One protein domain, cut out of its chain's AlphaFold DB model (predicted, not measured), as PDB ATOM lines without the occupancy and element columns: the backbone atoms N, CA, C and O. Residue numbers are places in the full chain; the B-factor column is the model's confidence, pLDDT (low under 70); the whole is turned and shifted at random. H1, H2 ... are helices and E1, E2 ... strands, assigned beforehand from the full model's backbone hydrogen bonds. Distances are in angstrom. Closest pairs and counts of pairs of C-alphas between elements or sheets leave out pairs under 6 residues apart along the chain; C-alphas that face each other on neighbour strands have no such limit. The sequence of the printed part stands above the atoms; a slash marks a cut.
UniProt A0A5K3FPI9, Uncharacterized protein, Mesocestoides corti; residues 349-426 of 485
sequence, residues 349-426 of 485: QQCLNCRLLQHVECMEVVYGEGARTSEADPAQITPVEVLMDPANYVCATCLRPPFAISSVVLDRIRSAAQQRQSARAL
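Overview. This is residues 349 to 426 of the 485 residues of an uncharacterized protein of Mesocestoides corti (UniProt A0A5K3FPI9). One long helix, H3, packs on the short helix H1 by its residues 409 to 413, and its residues 418 to 426 stick out from a loop-rich body that also holds small H2 and strand E1. The printed part has 78 residues, ordered E1, H1, H2, H3; under half, 35, are in named elements, mostly helix. It is only just compact, close to loose, with radius of gyration of the C-alphas 13.5 A, and elongated, spanning 48 by 25 by 18 A.

Along the chain. H3, residues 407 to 426, runs 28.3 A from C-alpha 407 at (197.644, 380.105, 211.442) to C-alpha 426 at (214.252, 375.779, 234.001). H1 is residues 360 to 367, 10.5 A; H2 is 384 to 387, 5.0 A; E1 is 357 to 359, 7.0 A.

Arrangement. H3 touches H1 with residues 409 to 413 alone, opposite ways at a shallow tilt of 20 degrees; the closest C-alphas, of Cys 362 and Ile 413, are 6.0 A apart. H1 and H2 only just touch, with 3 pairs of C-alphas within 8 A, the closest those of Tyr 367 and Val 384, 5.7 A. E1 pairs with no named strand. Every O i to N i+4 pair is within hydrogen-bond range in H3, 3 of 4 in H1; H2 is too short for one.

Size, cuts and confidence. The printed part has no cut. The links H1 to H2 and H2 to H3 are long. Residues 375 and 378 have pLDDT under 70.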
ATOM      1  N   GLN A 349     189.557 372.308 230.030       90.81
ATOM      2  CA  GLN A 349     188.122 372.481 229.841       90.81
ATOM      3  C   GLN A 349     187.617 371.473 228.807       90.81
ATOM      4  O   GLN A 349     188.291 371.207 227.809       90.81
ATOM      5  N   GLN A 350     186.454 370.867 229.064       92.62
ATOM      6  CA  GLN A 350     185.872 369.847 228.192       92.62
ATOM      7  C   GLN A 350     184.807 370.455 227.283       92.62
ATOM      8  O   GLN A 350     183.796 370.947 227.774       92.62
ATOM      9  N   CYS A 351     184.977 370.342 225.965       92.88
ATOM     10  CA  CYS A 351     183.942 370.774 225.030       92.88
ATOM     11  C   CYS A 351     182.674 369.922 225.196       92.88
ATOM     12  O   CYS A 351     182.726 368.697 225.071       92.88
ATOM     13  N   LEU A 352     181.521 370.564 225.397       92.00
ATOM     14  CA  LEU A 352     180.245 369.871 225.607       92.00
ATOM     15  C   LEU A 352     179.801 369.032 224.394       92.00
ATOM     16  O   LEU A 352     179.214 367.963 224.572       92.00
ATOM     17  N   ASN A 353     180.154 369.473 223.179       92.00
ATOM     18  CA  ASN A 353     179.788 368.816 221.919       92.00
ATOM     19  C   ASN A 353     180.679 367.607 221.581       92.00
ATOM     20  O   ASN A 353     180.161 366.526 221.316       92.00
ATOM     21  N   CYS A 354     182.011 367.760 221.578       91.44
ATOM     22  CA  CYS A 354     182.935 366.688 221.165       91.44
ATOM     23  C   CYS A 354     183.655 365.968 222.316       91.44
ATOM     24  O   CYS A 354     184.398 365.024 222.061       91.44
ATOM     25  N   ARG A 355     183.458 366.398 223.571       90.56
ATOM     26  CA  ARG A 355     184.037 365.817 224.802       90.56
ATOM     27  C   ARG A 355     185.569 365.785 224.886       90.56
ATOM     28  O   ARG A 355     186.112 365.246 225.851       90.56
ATOM     29  N   LEU A 356     186.253 366.431 223.941       90.50
ATOM     30  CA  LEU A 356     187.696 366.660 223.963       90.50
ATOM     31  C   LEU A 356     188.078 367.650 225.070       90.50
ATOM     32  O   LEU A 356     187.372 368.637 225.295       90.50
ATOM     33  N   LEU A 357     189.216 367.397 225.722       91.12
ATOM     34  CA  LEU A 357     189.834 368.319 226.677       91.12
ATOM     35  C   LEU A 357     190.813 369.256 225.962       91.12
ATOM     36  O   LEU A 357     191.673 368.803 225.200       91.12
ATOM     37  N   GLN A 358     190.719 370.554 226.248       91.81
ATOM     38  CA  GLN A 358     191.616 371.595 225.737       91.81
ATOM     39  C   GLN A 358     192.128 372.460 226.899       91.81
ATOM     40  O   GLN A 358     191.448 372.584 227.917       91.81
ATOM     41  N   HIS A 359     193.329 373.034 226.787       91.31
ATOM     42  CA  HIS A 359     193.860 373.941 227.813       91.31
ATOM     43  C   HIS A 359     193.102 375.270 227.782       91.31
ATOM     44  O   HIS A 359     193.030 375.892 226.720       91.31
ATOM     45  N   VAL A 360     192.634 375.739 228.942       91.44
ATOM     46  CA  VAL A 360     191.953 377.040 229.105       91.44
ATOM     47  C   VAL A 360     192.808 378.166 228.511       91.44
ATOM     48  O   VAL A 360     192.381 378.824 227.570       91.44
ATOM     49  N   GLU A 361     194.076 378.264 228.927       90.00
ATOM     50  CA  GLU A 361     195.038 379.274 228.448       90.00
ATOM     51  C   GLU A 361     195.272 379.260 226.925       90.00
ATOM     52  O   GLU A 361     195.743 380.239 226.352       90.00
ATOM     53  N   CYS A 362     195.031 378.132 226.249       90.75
ATOM     54  CA  CYS A 362     195.145 378.075 224.790       90.75
ATOM     55  C   CYS A 362     193.854 378.561 224.128       90.75
ATOM     56  O   CYS A 362     193.918 379.244 223.111       90.75
ATOM     57  N   MET A 363     192.695 378.244 224.708       91.44
ATOM     58  CA  MET A 363     191.391 378.637 224.174       91.44
ATOM     59  C   MET A 363     191.054 380.109 224.424       91.44
ATOM     60  O   MET A 363     190.444 380.725 223.554       91.44
ATOM     61  N   GLU A 364     191.546 380.704 225.512       91.00
ATOM     62  CA  GLU A 364     191.534 382.159 225.726       91.00
ATOM     63  C   GLU A 364     192.225 382.892 224.559       91.00
ATOM     64  O   GLU A 364     191.686 383.854 224.017       91.00
ATOM     65  N   VAL A 365     193.377 382.386 224.096       90.31
ATOM     66  CA  VAL A 365     194.099 382.945 222.935       90.31
ATOM     67  C   VAL A 365     193.352 382.699 221.619       90.31
ATOM     68  O   VAL A 365     193.358 383.578 220.759       90.31
ATOM     69  N   VAL A 366     192.687 381.546 221.454       90.94
ATOM     70  CA  VAL A 366     191.841 381.266 220.275       90.94
ATOM     71  C   VAL A 366     190.665 382.243 220.194       90.94
ATOM     72  O   VAL A 366     190.398 382.792 219.129       90.94
ATOM     73  N   TYR A 367     189.958 382.471 221.303       90.56
ATOM     74  CA  TYR A 367     188.776 383.332 221.316       90.56
ATOM     75  C   TYR A 367     189.095 384.823 221.422       90.56
ATOM     76  O   TYR A 367     188.272 385.633 221.001       90.56
ATOM     77  N   GLY A 368     190.310 385.189 221.842       84.38
ATOM     78  CA  GLY A 368     190.824 386.559 221.775       84.38
ATOM     79  C   GLY A 368     190.923 387.150 220.358       84.38
ATOM     80  O   GLY A 368     191.021 388.367 220.229       84.38
ATOM     81  N   GLU A 369     190.849 386.341 219.290       77.25
ATOM     82  CA  GLU A 369     190.663 386.838 217.909       77.25
ATOM     83  C   GLU A 369     189.222 387.296 217.602       77.25
ATOM     84  O   GLU A 369     188.977 387.880 216.547       77.25
ATOM     85  N   GLY A 370     188.271 387.076 218.517       73.69
ATOM     86  CA  GLY A 370     186.878 387.493 218.378       73.69
ATOM     87  C   GLY A 370     186.025 386.487 217.606       73.69
ATOM     88  O   GLY A 370     185.635 386.724 216.460       73.69
ATOM     89  N   ALA A 371     185.702 385.360 218.243       79.12
ATOM     90  CA  ALA A 371     184.746 384.408 217.683       79.12
ATOM     91  C   ALA A 371     183.302 384.939 217.734       79.12
ATOM     92  O   ALA A 371     182.961 385.825 218.518       79.12
ATOM     93  N   ARG A 372     182.443 384.397 216.865       79.00
ATOM     94  CA  ARG A 372     181.048 384.821 216.692       79.00
ATOM     95  C   ARG A 372     180.126 383.633 216.926       79.00
ATOM     96  O   ARG A 372     180.410 382.545 216.431       79.00
ATOM     97  N   THR A 373     179.032 383.854 217.648       75.00
ATOM     98  CA  THR A 373     177.983 382.846 217.906       75.00
ATOM     99  C   THR A 373     176.617 383.236 217.350       75.00
ATOM    100  O   THR A 373     175.754 382.376 217.199       75.00
ATOM    101  N   SER A 374     176.408 384.514 217.020       74.19
ATOM    102  CA  SER A 374     175.188 384.978 216.359       74.19
ATOM    103  C   SER A 374     175.257 384.684 214.859       74.19
ATOM    104  O   SER A 374     176.152 385.166 214.168       74.19
ATOM    105  N   GLU A 375     174.299 383.914 214.342       69.00
ATOM    106  CA  GLU A 375     174.071 383.795 212.893       69.00
ATOM    107  C   GLU A 375     173.266 384.988 212.337       69.00
ATOM    108  O   GLU A 375     173.252 385.207 211.128       69.00
ATOM    109  N   ALA A 376     172.617 385.772 213.209       71.06
ATOM    110  CA  ALA A 376     171.743 386.884 212.830       71.06
ATOM    111  C   ALA A 376     172.478 388.228 212.667       71.06
ATOM    112  O   ALA A 376     172.045 389.058 211.871       71.06
ATOM    113  N   ASP A 377     173.581 388.440 213.394       71.50
ATOM    114  CA  ASP A 377     174.424 389.635 213.269       71.50
ATOM    115  C   ASP A 377     175.902 389.241 213.084       71.50
ATOM    116  O   ASP A 377     176.571 388.859 214.050       71.50
ATOM    117  N   PRO A 378     176.454 389.344 211.859       66.19
ATOM    118  CA  PRO A 378     177.843 389.006 211.592       66.19
ATOM    119  C   PRO A 378     178.844 390.040 212.129       66.19
ATOM    120  O   PRO A 378     180.043 389.766 212.073       66.19
ATOM    121  N   ALA A 379     178.417 391.212 212.613       72.19
ATOM    122  CA  ALA A 379     179.302 392.202 213.229       72.19
ATOM    123  C   ALA A 379     179.521 391.949 214.733       72.19
ATOM    124  O   ALA A 379     180.534 392.384 215.283       72.19
ATOM    125  N   GLN A 380     178.612 391.224 215.392       79.62
ATOM    126  CA  GLN A 380     178.667 391.000 216.833       79.62
ATOM    127  C   GLN A 380     179.710 389.933 217.205       79.62
ATOM    128  O   GLN A 380     179.518 388.733 217.001       79.62
ATOM    129  N   ILE A 381     180.830 390.381 217.776       84.00
ATOM    130  CA  ILE A 381     181.823 389.505 218.408       84.00
ATOM    131  C   ILE A 381     181.277 389.040 219.760       84.00
ATOM    132  O   ILE A 381     180.809 389.850 220.561       84.00
ATOM    133  N   THR A 382     181.355 387.737 220.023       84.31
ATOM    134  CA  THR A 382     180.959 387.159 221.308       84.31
ATOM    135  C   THR A 382     182.115 387.321 222.303       84.31
ATOM    136  O   THR A 382     183.241 386.946 221.967       84.31
ATOM    137  N   PRO A 383     181.886 387.870 223.512       86.62
ATOM    138  CA  PRO A 383     182.941 388.046 224.509       86.62
ATOM    139  C   PRO A 383     183.552 386.704 224.938       86.62
ATOM    140  O   PRO A 383     182.862 385.682 225.029       86.62
ATOM    141  N   VAL A 384     184.861 386.715 225.207       88.00
ATOM    142  CA  VAL A 384     185.658 385.512 225.508       88.00
ATOM    143  C   VAL A 384     185.160 384.826 226.776       88.00
ATOM    144  O   VAL A 384     185.109 383.602 226.835       88.00
ATOM    145  N   GLU A 385     184.711 385.605 227.754       88.44
ATOM    146  CA  GLU A 385     184.186 385.156 229.041       88.44
ATOM    147  C   GLU A 385     182.939 384.275 228.871       88.44
ATOM    148  O   GLU A 385     182.790 383.274 229.565       88.44
ATOM    149  N   VAL A 386     182.074 384.605 227.904       87.62
ATOM    150  CA  VAL A 386     180.868 383.822 227.580       87.62
ATOM    151  C   VAL A 386     181.229 382.561 226.793       87.62
ATOM    152  O   VAL A 386     180.657 381.499 227.022       87.62
ATOM    153  N   LEU A 387     182.211 382.649 225.891       88.62
ATOM    154  CA  LEU A 387     182.722 381.494 225.140       88.62
ATOM    155  C   LEU A 387     183.491 380.501 226.024       88.62
ATOM    156  O   LEU A 387     183.564 379.317 225.691       88.62
ATOM    157  N   MET A 388     184.070 380.979 227.128       91.62
ATOM    158  CA  MET A 388     184.872 380.202 228.074       91.62
ATOM    159  C   MET A 388     184.112 379.803 229.344       91.62
ATOM    160  O   MET A 388     184.706 379.186 230.227       91.62
ATOM    161  N   ASP A 389     182.806 380.061 229.434       90.94
ATOM    162  CA  ASP A 389     181.963 379.572 230.528       90.94
ATOM    163  C   ASP A 389     181.962 378.024 230.582       90.94
ATOM    164  O   ASP A 389     181.528 377.374 229.624       90.94
ATOM    165  N   PRO A 390     182.401 377.387 231.688       88.69
ATOM    166  CA  PRO A 390     182.355 375.934 231.855       88.69
ATOM    167  C   PRO A 390     180.976 375.299 231.633       88.69
ATOM    168  O   PRO A 390     180.921 374.142 231.217       88.69
ATOM    169  N   ALA A 391     179.880 376.026 231.879       89.31
ATOM    170  CA  ALA A 391     178.522 375.520 231.681       89.31
ATOM    171  C   ALA A 391     178.087 375.482 230.205       89.31
ATOM    172  O   ALA A 391     177.193 374.710 229.863       89.31
ATOM    173  N   ASN A 392     178.726 376.275 229.335       89.75
ATOM    174  CA  ASN A 392     178.320 376.479 227.938       89.75
ATOM    175  C   ASN A 392     179.449 376.243 226.912       89.75
ATOM    176  O   ASN A 392     179.238 376.389 225.707       89.75
ATOM    177  N   TYR A 393     180.647 375.855 227.359       92.25
ATOM    178  CA  TYR A 393     181.837 375.804 226.515       92.25
ATOM    179  C   TYR A 393     181.762 374.791 225.359       92.25
ATOM    180  O   TYR A 393     181.632 373.568 225.512       92.25
ATOM    181  N   VAL A 394     181.973 375.330 224.163       92.88
ATOM    182  CA  VAL A 394     182.137 374.608 222.903       92.88
ATOM    183  C   VAL A 394     183.507 374.976 222.328       92.88
ATOM    184  O   VAL A 394     183.924 376.123 222.440       92.88
ATOM    185  N   CYS A 395     184.234 374.026 221.731       91.56
ATOM    186  CA  CYS A 395     185.521 374.305 221.085       91.56
ATOM    187  C   CYS A 395     185.345 374.926 219.691       91.56
ATOM    188  O   CYS A 395     184.328 374.706 219.037       91.56
ATOM    189  N   ALA A 396     186.380 375.607 219.190       89.75
ATOM    190  CA  ALA A 396     186.391 376.264 217.879       89.75
ATOM    191  C   ALA A 396     185.895 375.369 216.723       89.75
ATOM    192  O   ALA A 396     185.108 375.804 215.890       89.75
ATOM    193  N   THR A 397     186.288 374.089 216.711       89.56
ATOM    194  CA  THR A 397     185.874 373.101 215.694       89.56
ATOM    195  C   THR A 397     184.383 372.746 215.756       89.56
ATOM    196  O   THR A 397     183.808 372.306 214.762       89.56
ATOM    197  N   CYS A 398     183.754 372.905 216.920       90.50
ATOM    198  CA  CYS A 398     182.339 372.622 217.150       90.50
ATOM    199  C   CYS A 398     181.468 373.885 217.235       90.50
ATOM    200  O   CYS A 398     180.248 373.747 217.345       90.50
ATOM    201  N   LEU A 399     182.070 375.078 217.206       89.81
ATOM    202  CA  LEU A 399     181.367 376.354 217.279       89.81
ATOM    203  C   LEU A 399     180.546 376.596 216.002       89.81
ATOM    204  O   LEU A 399     180.911 376.149 214.908       89.81
ATOM    205  N   ARG A 400     179.416 377.287 216.154       86.88
ATOM    206  CA  ARG A 400     178.542 377.718 215.058       86.88
ATOM    207  C   ARG A 400     178.263 379.222 215.204       86.88
ATOM    208  O   ARG A 400     177.937 379.623 216.321       86.88
ATOM    209  N   PRO A 401     178.391 380.031 214.131       84.19
ATOM    210  CA  PRO A 401     178.925 379.682 212.804       84.19
ATOM    211  C   PRO A 401     180.383 379.156 212.840       84.19
ATOM    212  O   PRO A 401     181.071 379.338 213.844       84.19
ATOM    213  N   PRO A 402     180.860 378.443 211.796       83.50
ATOM    214  CA  PRO A 402     182.171 377.786 211.822       83.50
ATOM    215  C   PRO A 402     183.322 378.773 212.051       83.50
ATOM    216  O   PRO A 402     183.556 379.661 211.230       83.50
ATOM    217  N   PHE A 403     184.070 378.588 213.139       85.31
ATOM    218  CA  PHE A 403     185.210 379.436 213.481       85.31
ATOM    219  C   PHE A 403     186.528 378.785 213.041       85.31
ATOM    220  O   PHE A 403     186.955 377.764 213.585       85.31
ATOM    221  N   ALA A 404     187.178 379.380 212.040       85.25
ATOM    222  CA  ALA A 404     188.495 378.962 211.577       85.25
ATOM    223  C   ALA A 404     189.587 379.669 212.391       85.25
ATOM    224  O   ALA A 404     189.696 380.891 212.346       85.25
ATOM    225  N   ILE A 405     190.406 378.898 213.109       88.88
ATOM    226  CA  ILE A 405     191.551 379.429 213.863       88.88
ATOM    227  C   ILE A 405     192.618 379.909 212.869       88.88
ATOM    228  O   ILE A 405     192.997 379.152 211.969       88.88
ATOM    229  N   SER A 406     193.125 381.137 213.025       89.75
ATOM    230  CA  SER A 406     194.188 381.645 212.156       89.75
ATOM    231  C   SER A 406     195.502 380.878 212.369       89.75
ATOM    232  O   SER A 406     195.827 380.454 213.483       89.75
ATOM    233  N   SER A 407     196.307 380.711 211.312       90.00
ATOM    234  CA  SER A 407     197.644 380.105 211.442       90.00
ATOM    235  C   SER A 407     198.539 380.909 212.389       90.00
ATOM    236  O   SER A 407     199.280 380.332 213.181       90.00
ATOM    237  N   VAL A 408     198.394 382.238 212.381       91.31
ATOM    238  CA  VAL A 408     199.107 383.160 213.273       91.31
ATOM    239  C   VAL A 408     198.778 382.884 214.744       91.31
ATOM    240  O   VAL A 408     199.680 382.913 215.582       91.31
ATOM    241  N   VAL A 409     197.519 382.584 215.084       90.31
ATOM    242  CA  VAL A 409     197.143 382.197 216.451       90.31
ATOM    243  C   VAL A 409     197.618 380.796 216.811       90.31
ATOM    244  O   VAL A 409     198.108 380.619 217.926       90.31
ATOM    245  N   LEU A 410     197.573 379.823 215.896       91.31
ATOM    246  CA  LEU A 410     198.150 378.496 216.151       91.31
ATOM    247  C   LEU A 410     199.648 378.592 216.485       91.31
ATOM    248  O   LEU A 410     200.100 377.999 217.466       91.31
ATOM    249  N   ASP A 411     200.402 379.411 215.752       91.00
ATOM    250  CA  ASP A 411     201.831 379.609 216.007       91.00
ATOM    251  C   ASP A 411     202.098 380.380 217.312       91.00
ATOM    252  O   ASP A 411     203.037 380.042 218.042       91.00
ATOM    253  N   ARG A 412     201.242 381.344 217.690       90.44
ATOM    254  CA  ARG A 412     201.282 381.980 219.026       90.44
ATOM    255  C   ARG A 412     201.007 380.976 220.147       90.44
ATOM    256  O   ARG A 412     201.728 380.976 221.142       90.44
ATOM    257  N   ILE A 413     200.007 380.108 219.985       91.06
ATOM    258  CA  ILE A 413     199.631 379.078 220.967       91.06
ATOM    259  C   ILE A 413     200.767 378.069 221.157       91.06
ATOM    260  O   ILE A 413     201.139 377.781 222.298       91.06
ATOM    261  N   ARG A 414     201.363 377.576 220.061       90.81
ATOM    262  CA  ARG A 414     202.543 376.697 220.095       90.81
ATOM    263  C   ARG A 414     203.735 377.385 220.762       90.81
ATOM    264  O   ARG A 414     204.337 376.804 221.663       90.81
ATOM    265  N   SER A 415     204.017 378.640 220.408       88.75
ATOM    266  CA  SER A 415     205.101 379.430 221.015       88.75
ATOM    267  C   SER A 415     204.908 379.609 222.526       88.75
ATOM    268  O   SER A 415     205.835 379.375 223.300       88.75
ATOM    269  N   ALA A 416     203.695 379.952 222.971       86.19
ATOM    270  CA  ALA A 416     203.362 380.083 224.390       86.19
ATOM    271  C   ALA A 416     203.432 378.734 225.132       86.19
ATOM    272  O   ALA A 416     203.918 378.662 226.262       86.19
ATOM    273  N   ALA A 417     202.999 377.635 224.502       85.31
ATOM    274  CA  ALA A 417     203.136 376.293 225.061       85.31
ATOM    275  C   ALA A 417     204.610 375.887 225.224       85.31
ATOM    276  O   ALA A 417     204.992 375.423 226.299       85.31
ATOM    277  N   GLN A 418     205.448 376.147 224.218       86.06
ATOM    278  CA  GLN A 418     206.886 375.884 224.269       86.06
ATOM    279  C   GLN A 418     207.593 376.751 225.326       86.06
ATOM    280  O   GLN A 418     208.449 376.247 226.050       86.06
ATOM    281  N   GLN A 419     207.202 378.021 225.483       85.44
ATOM    282  CA  GLN A 419     207.696 378.896 226.557       85.44
ATOM    283  C   GLN A 419     207.303 378.392 227.952       85.44
ATOM    284  O   GLN A 419     208.135 378.386 228.857       85.44
ATOM    285  N   ARG A 420     206.069 377.905 228.145       80.44
ATOM    286  CA  ARG A 420     205.655 377.276 229.414       80.44
ATOM    287  C   ARG A 420     206.437 375.992 229.693       80.44
ATOM    288  O   ARG A 420     206.835 375.764 230.832       80.44
ATOM    289  N   GLN A 421     206.696 375.170 228.676       80.81
ATOM    290  CA  GLN A 421     207.515 373.962 228.813       80.81
ATOM    291  C   GLN A 421     208.977 374.285 229.159       80.81
ATOM    292  O   GLN A 421     209.527 373.668 230.070       80.81
ATOM    293  N   SER A 422     209.596 375.273 228.505       83.31
ATOM    294  CA  SER A 422     210.976 375.668 228.810       83.31
ATOM    295  C   SER A 422     211.094 376.344 230.179       83.31
ATOM    296  O   SER A 422     212.016 376.029 230.927       83.31
ATOM    297  N   ALA A 423     210.125 377.175 230.576       79.88
ATOM    298  CA  ALA A 423     210.055 377.740 231.924       79.88
ATOM    299  C   ALA A 423     209.909 376.652 233.005       79.88
ATOM    300  O   ALA A 423     210.572 376.726 234.037       79.88
ATOM    301  N   ARG A 424     209.107 375.604 232.755       75.38
ATOM    302  CA  ARG A 424     209.016 374.426 233.636       75.38
ATOM    303  C   ARG A 424     210.333 373.651 233.696       75.38
ATOM    304  O   ARG A 424     210.767 373.310 234.788       75.38
ATOM    305  N   ALA A 425     211.001 373.429 232.563       73.88
ATOM    306  CA  ALA A 425     212.310 372.775 232.533       73.88
ATOM    307  C   ALA A 425     213.365 373.563 233.332       73.88
ATOM    308  O   ALA A 425     214.119 372.968 234.097       73.88
ATOM    309  N   LEU A 426     213.373 374.898 233.224       72.25
ATOM    310  CA  LEU A 426     214.252 375.779 234.001       72.25
ATOM    311  C   LEU A 426     213.876 375.837 235.491       72.25
ATOM    312  O   LEU A 426     214.766 375.886 236.333       72.25
TER     313      LEU A 426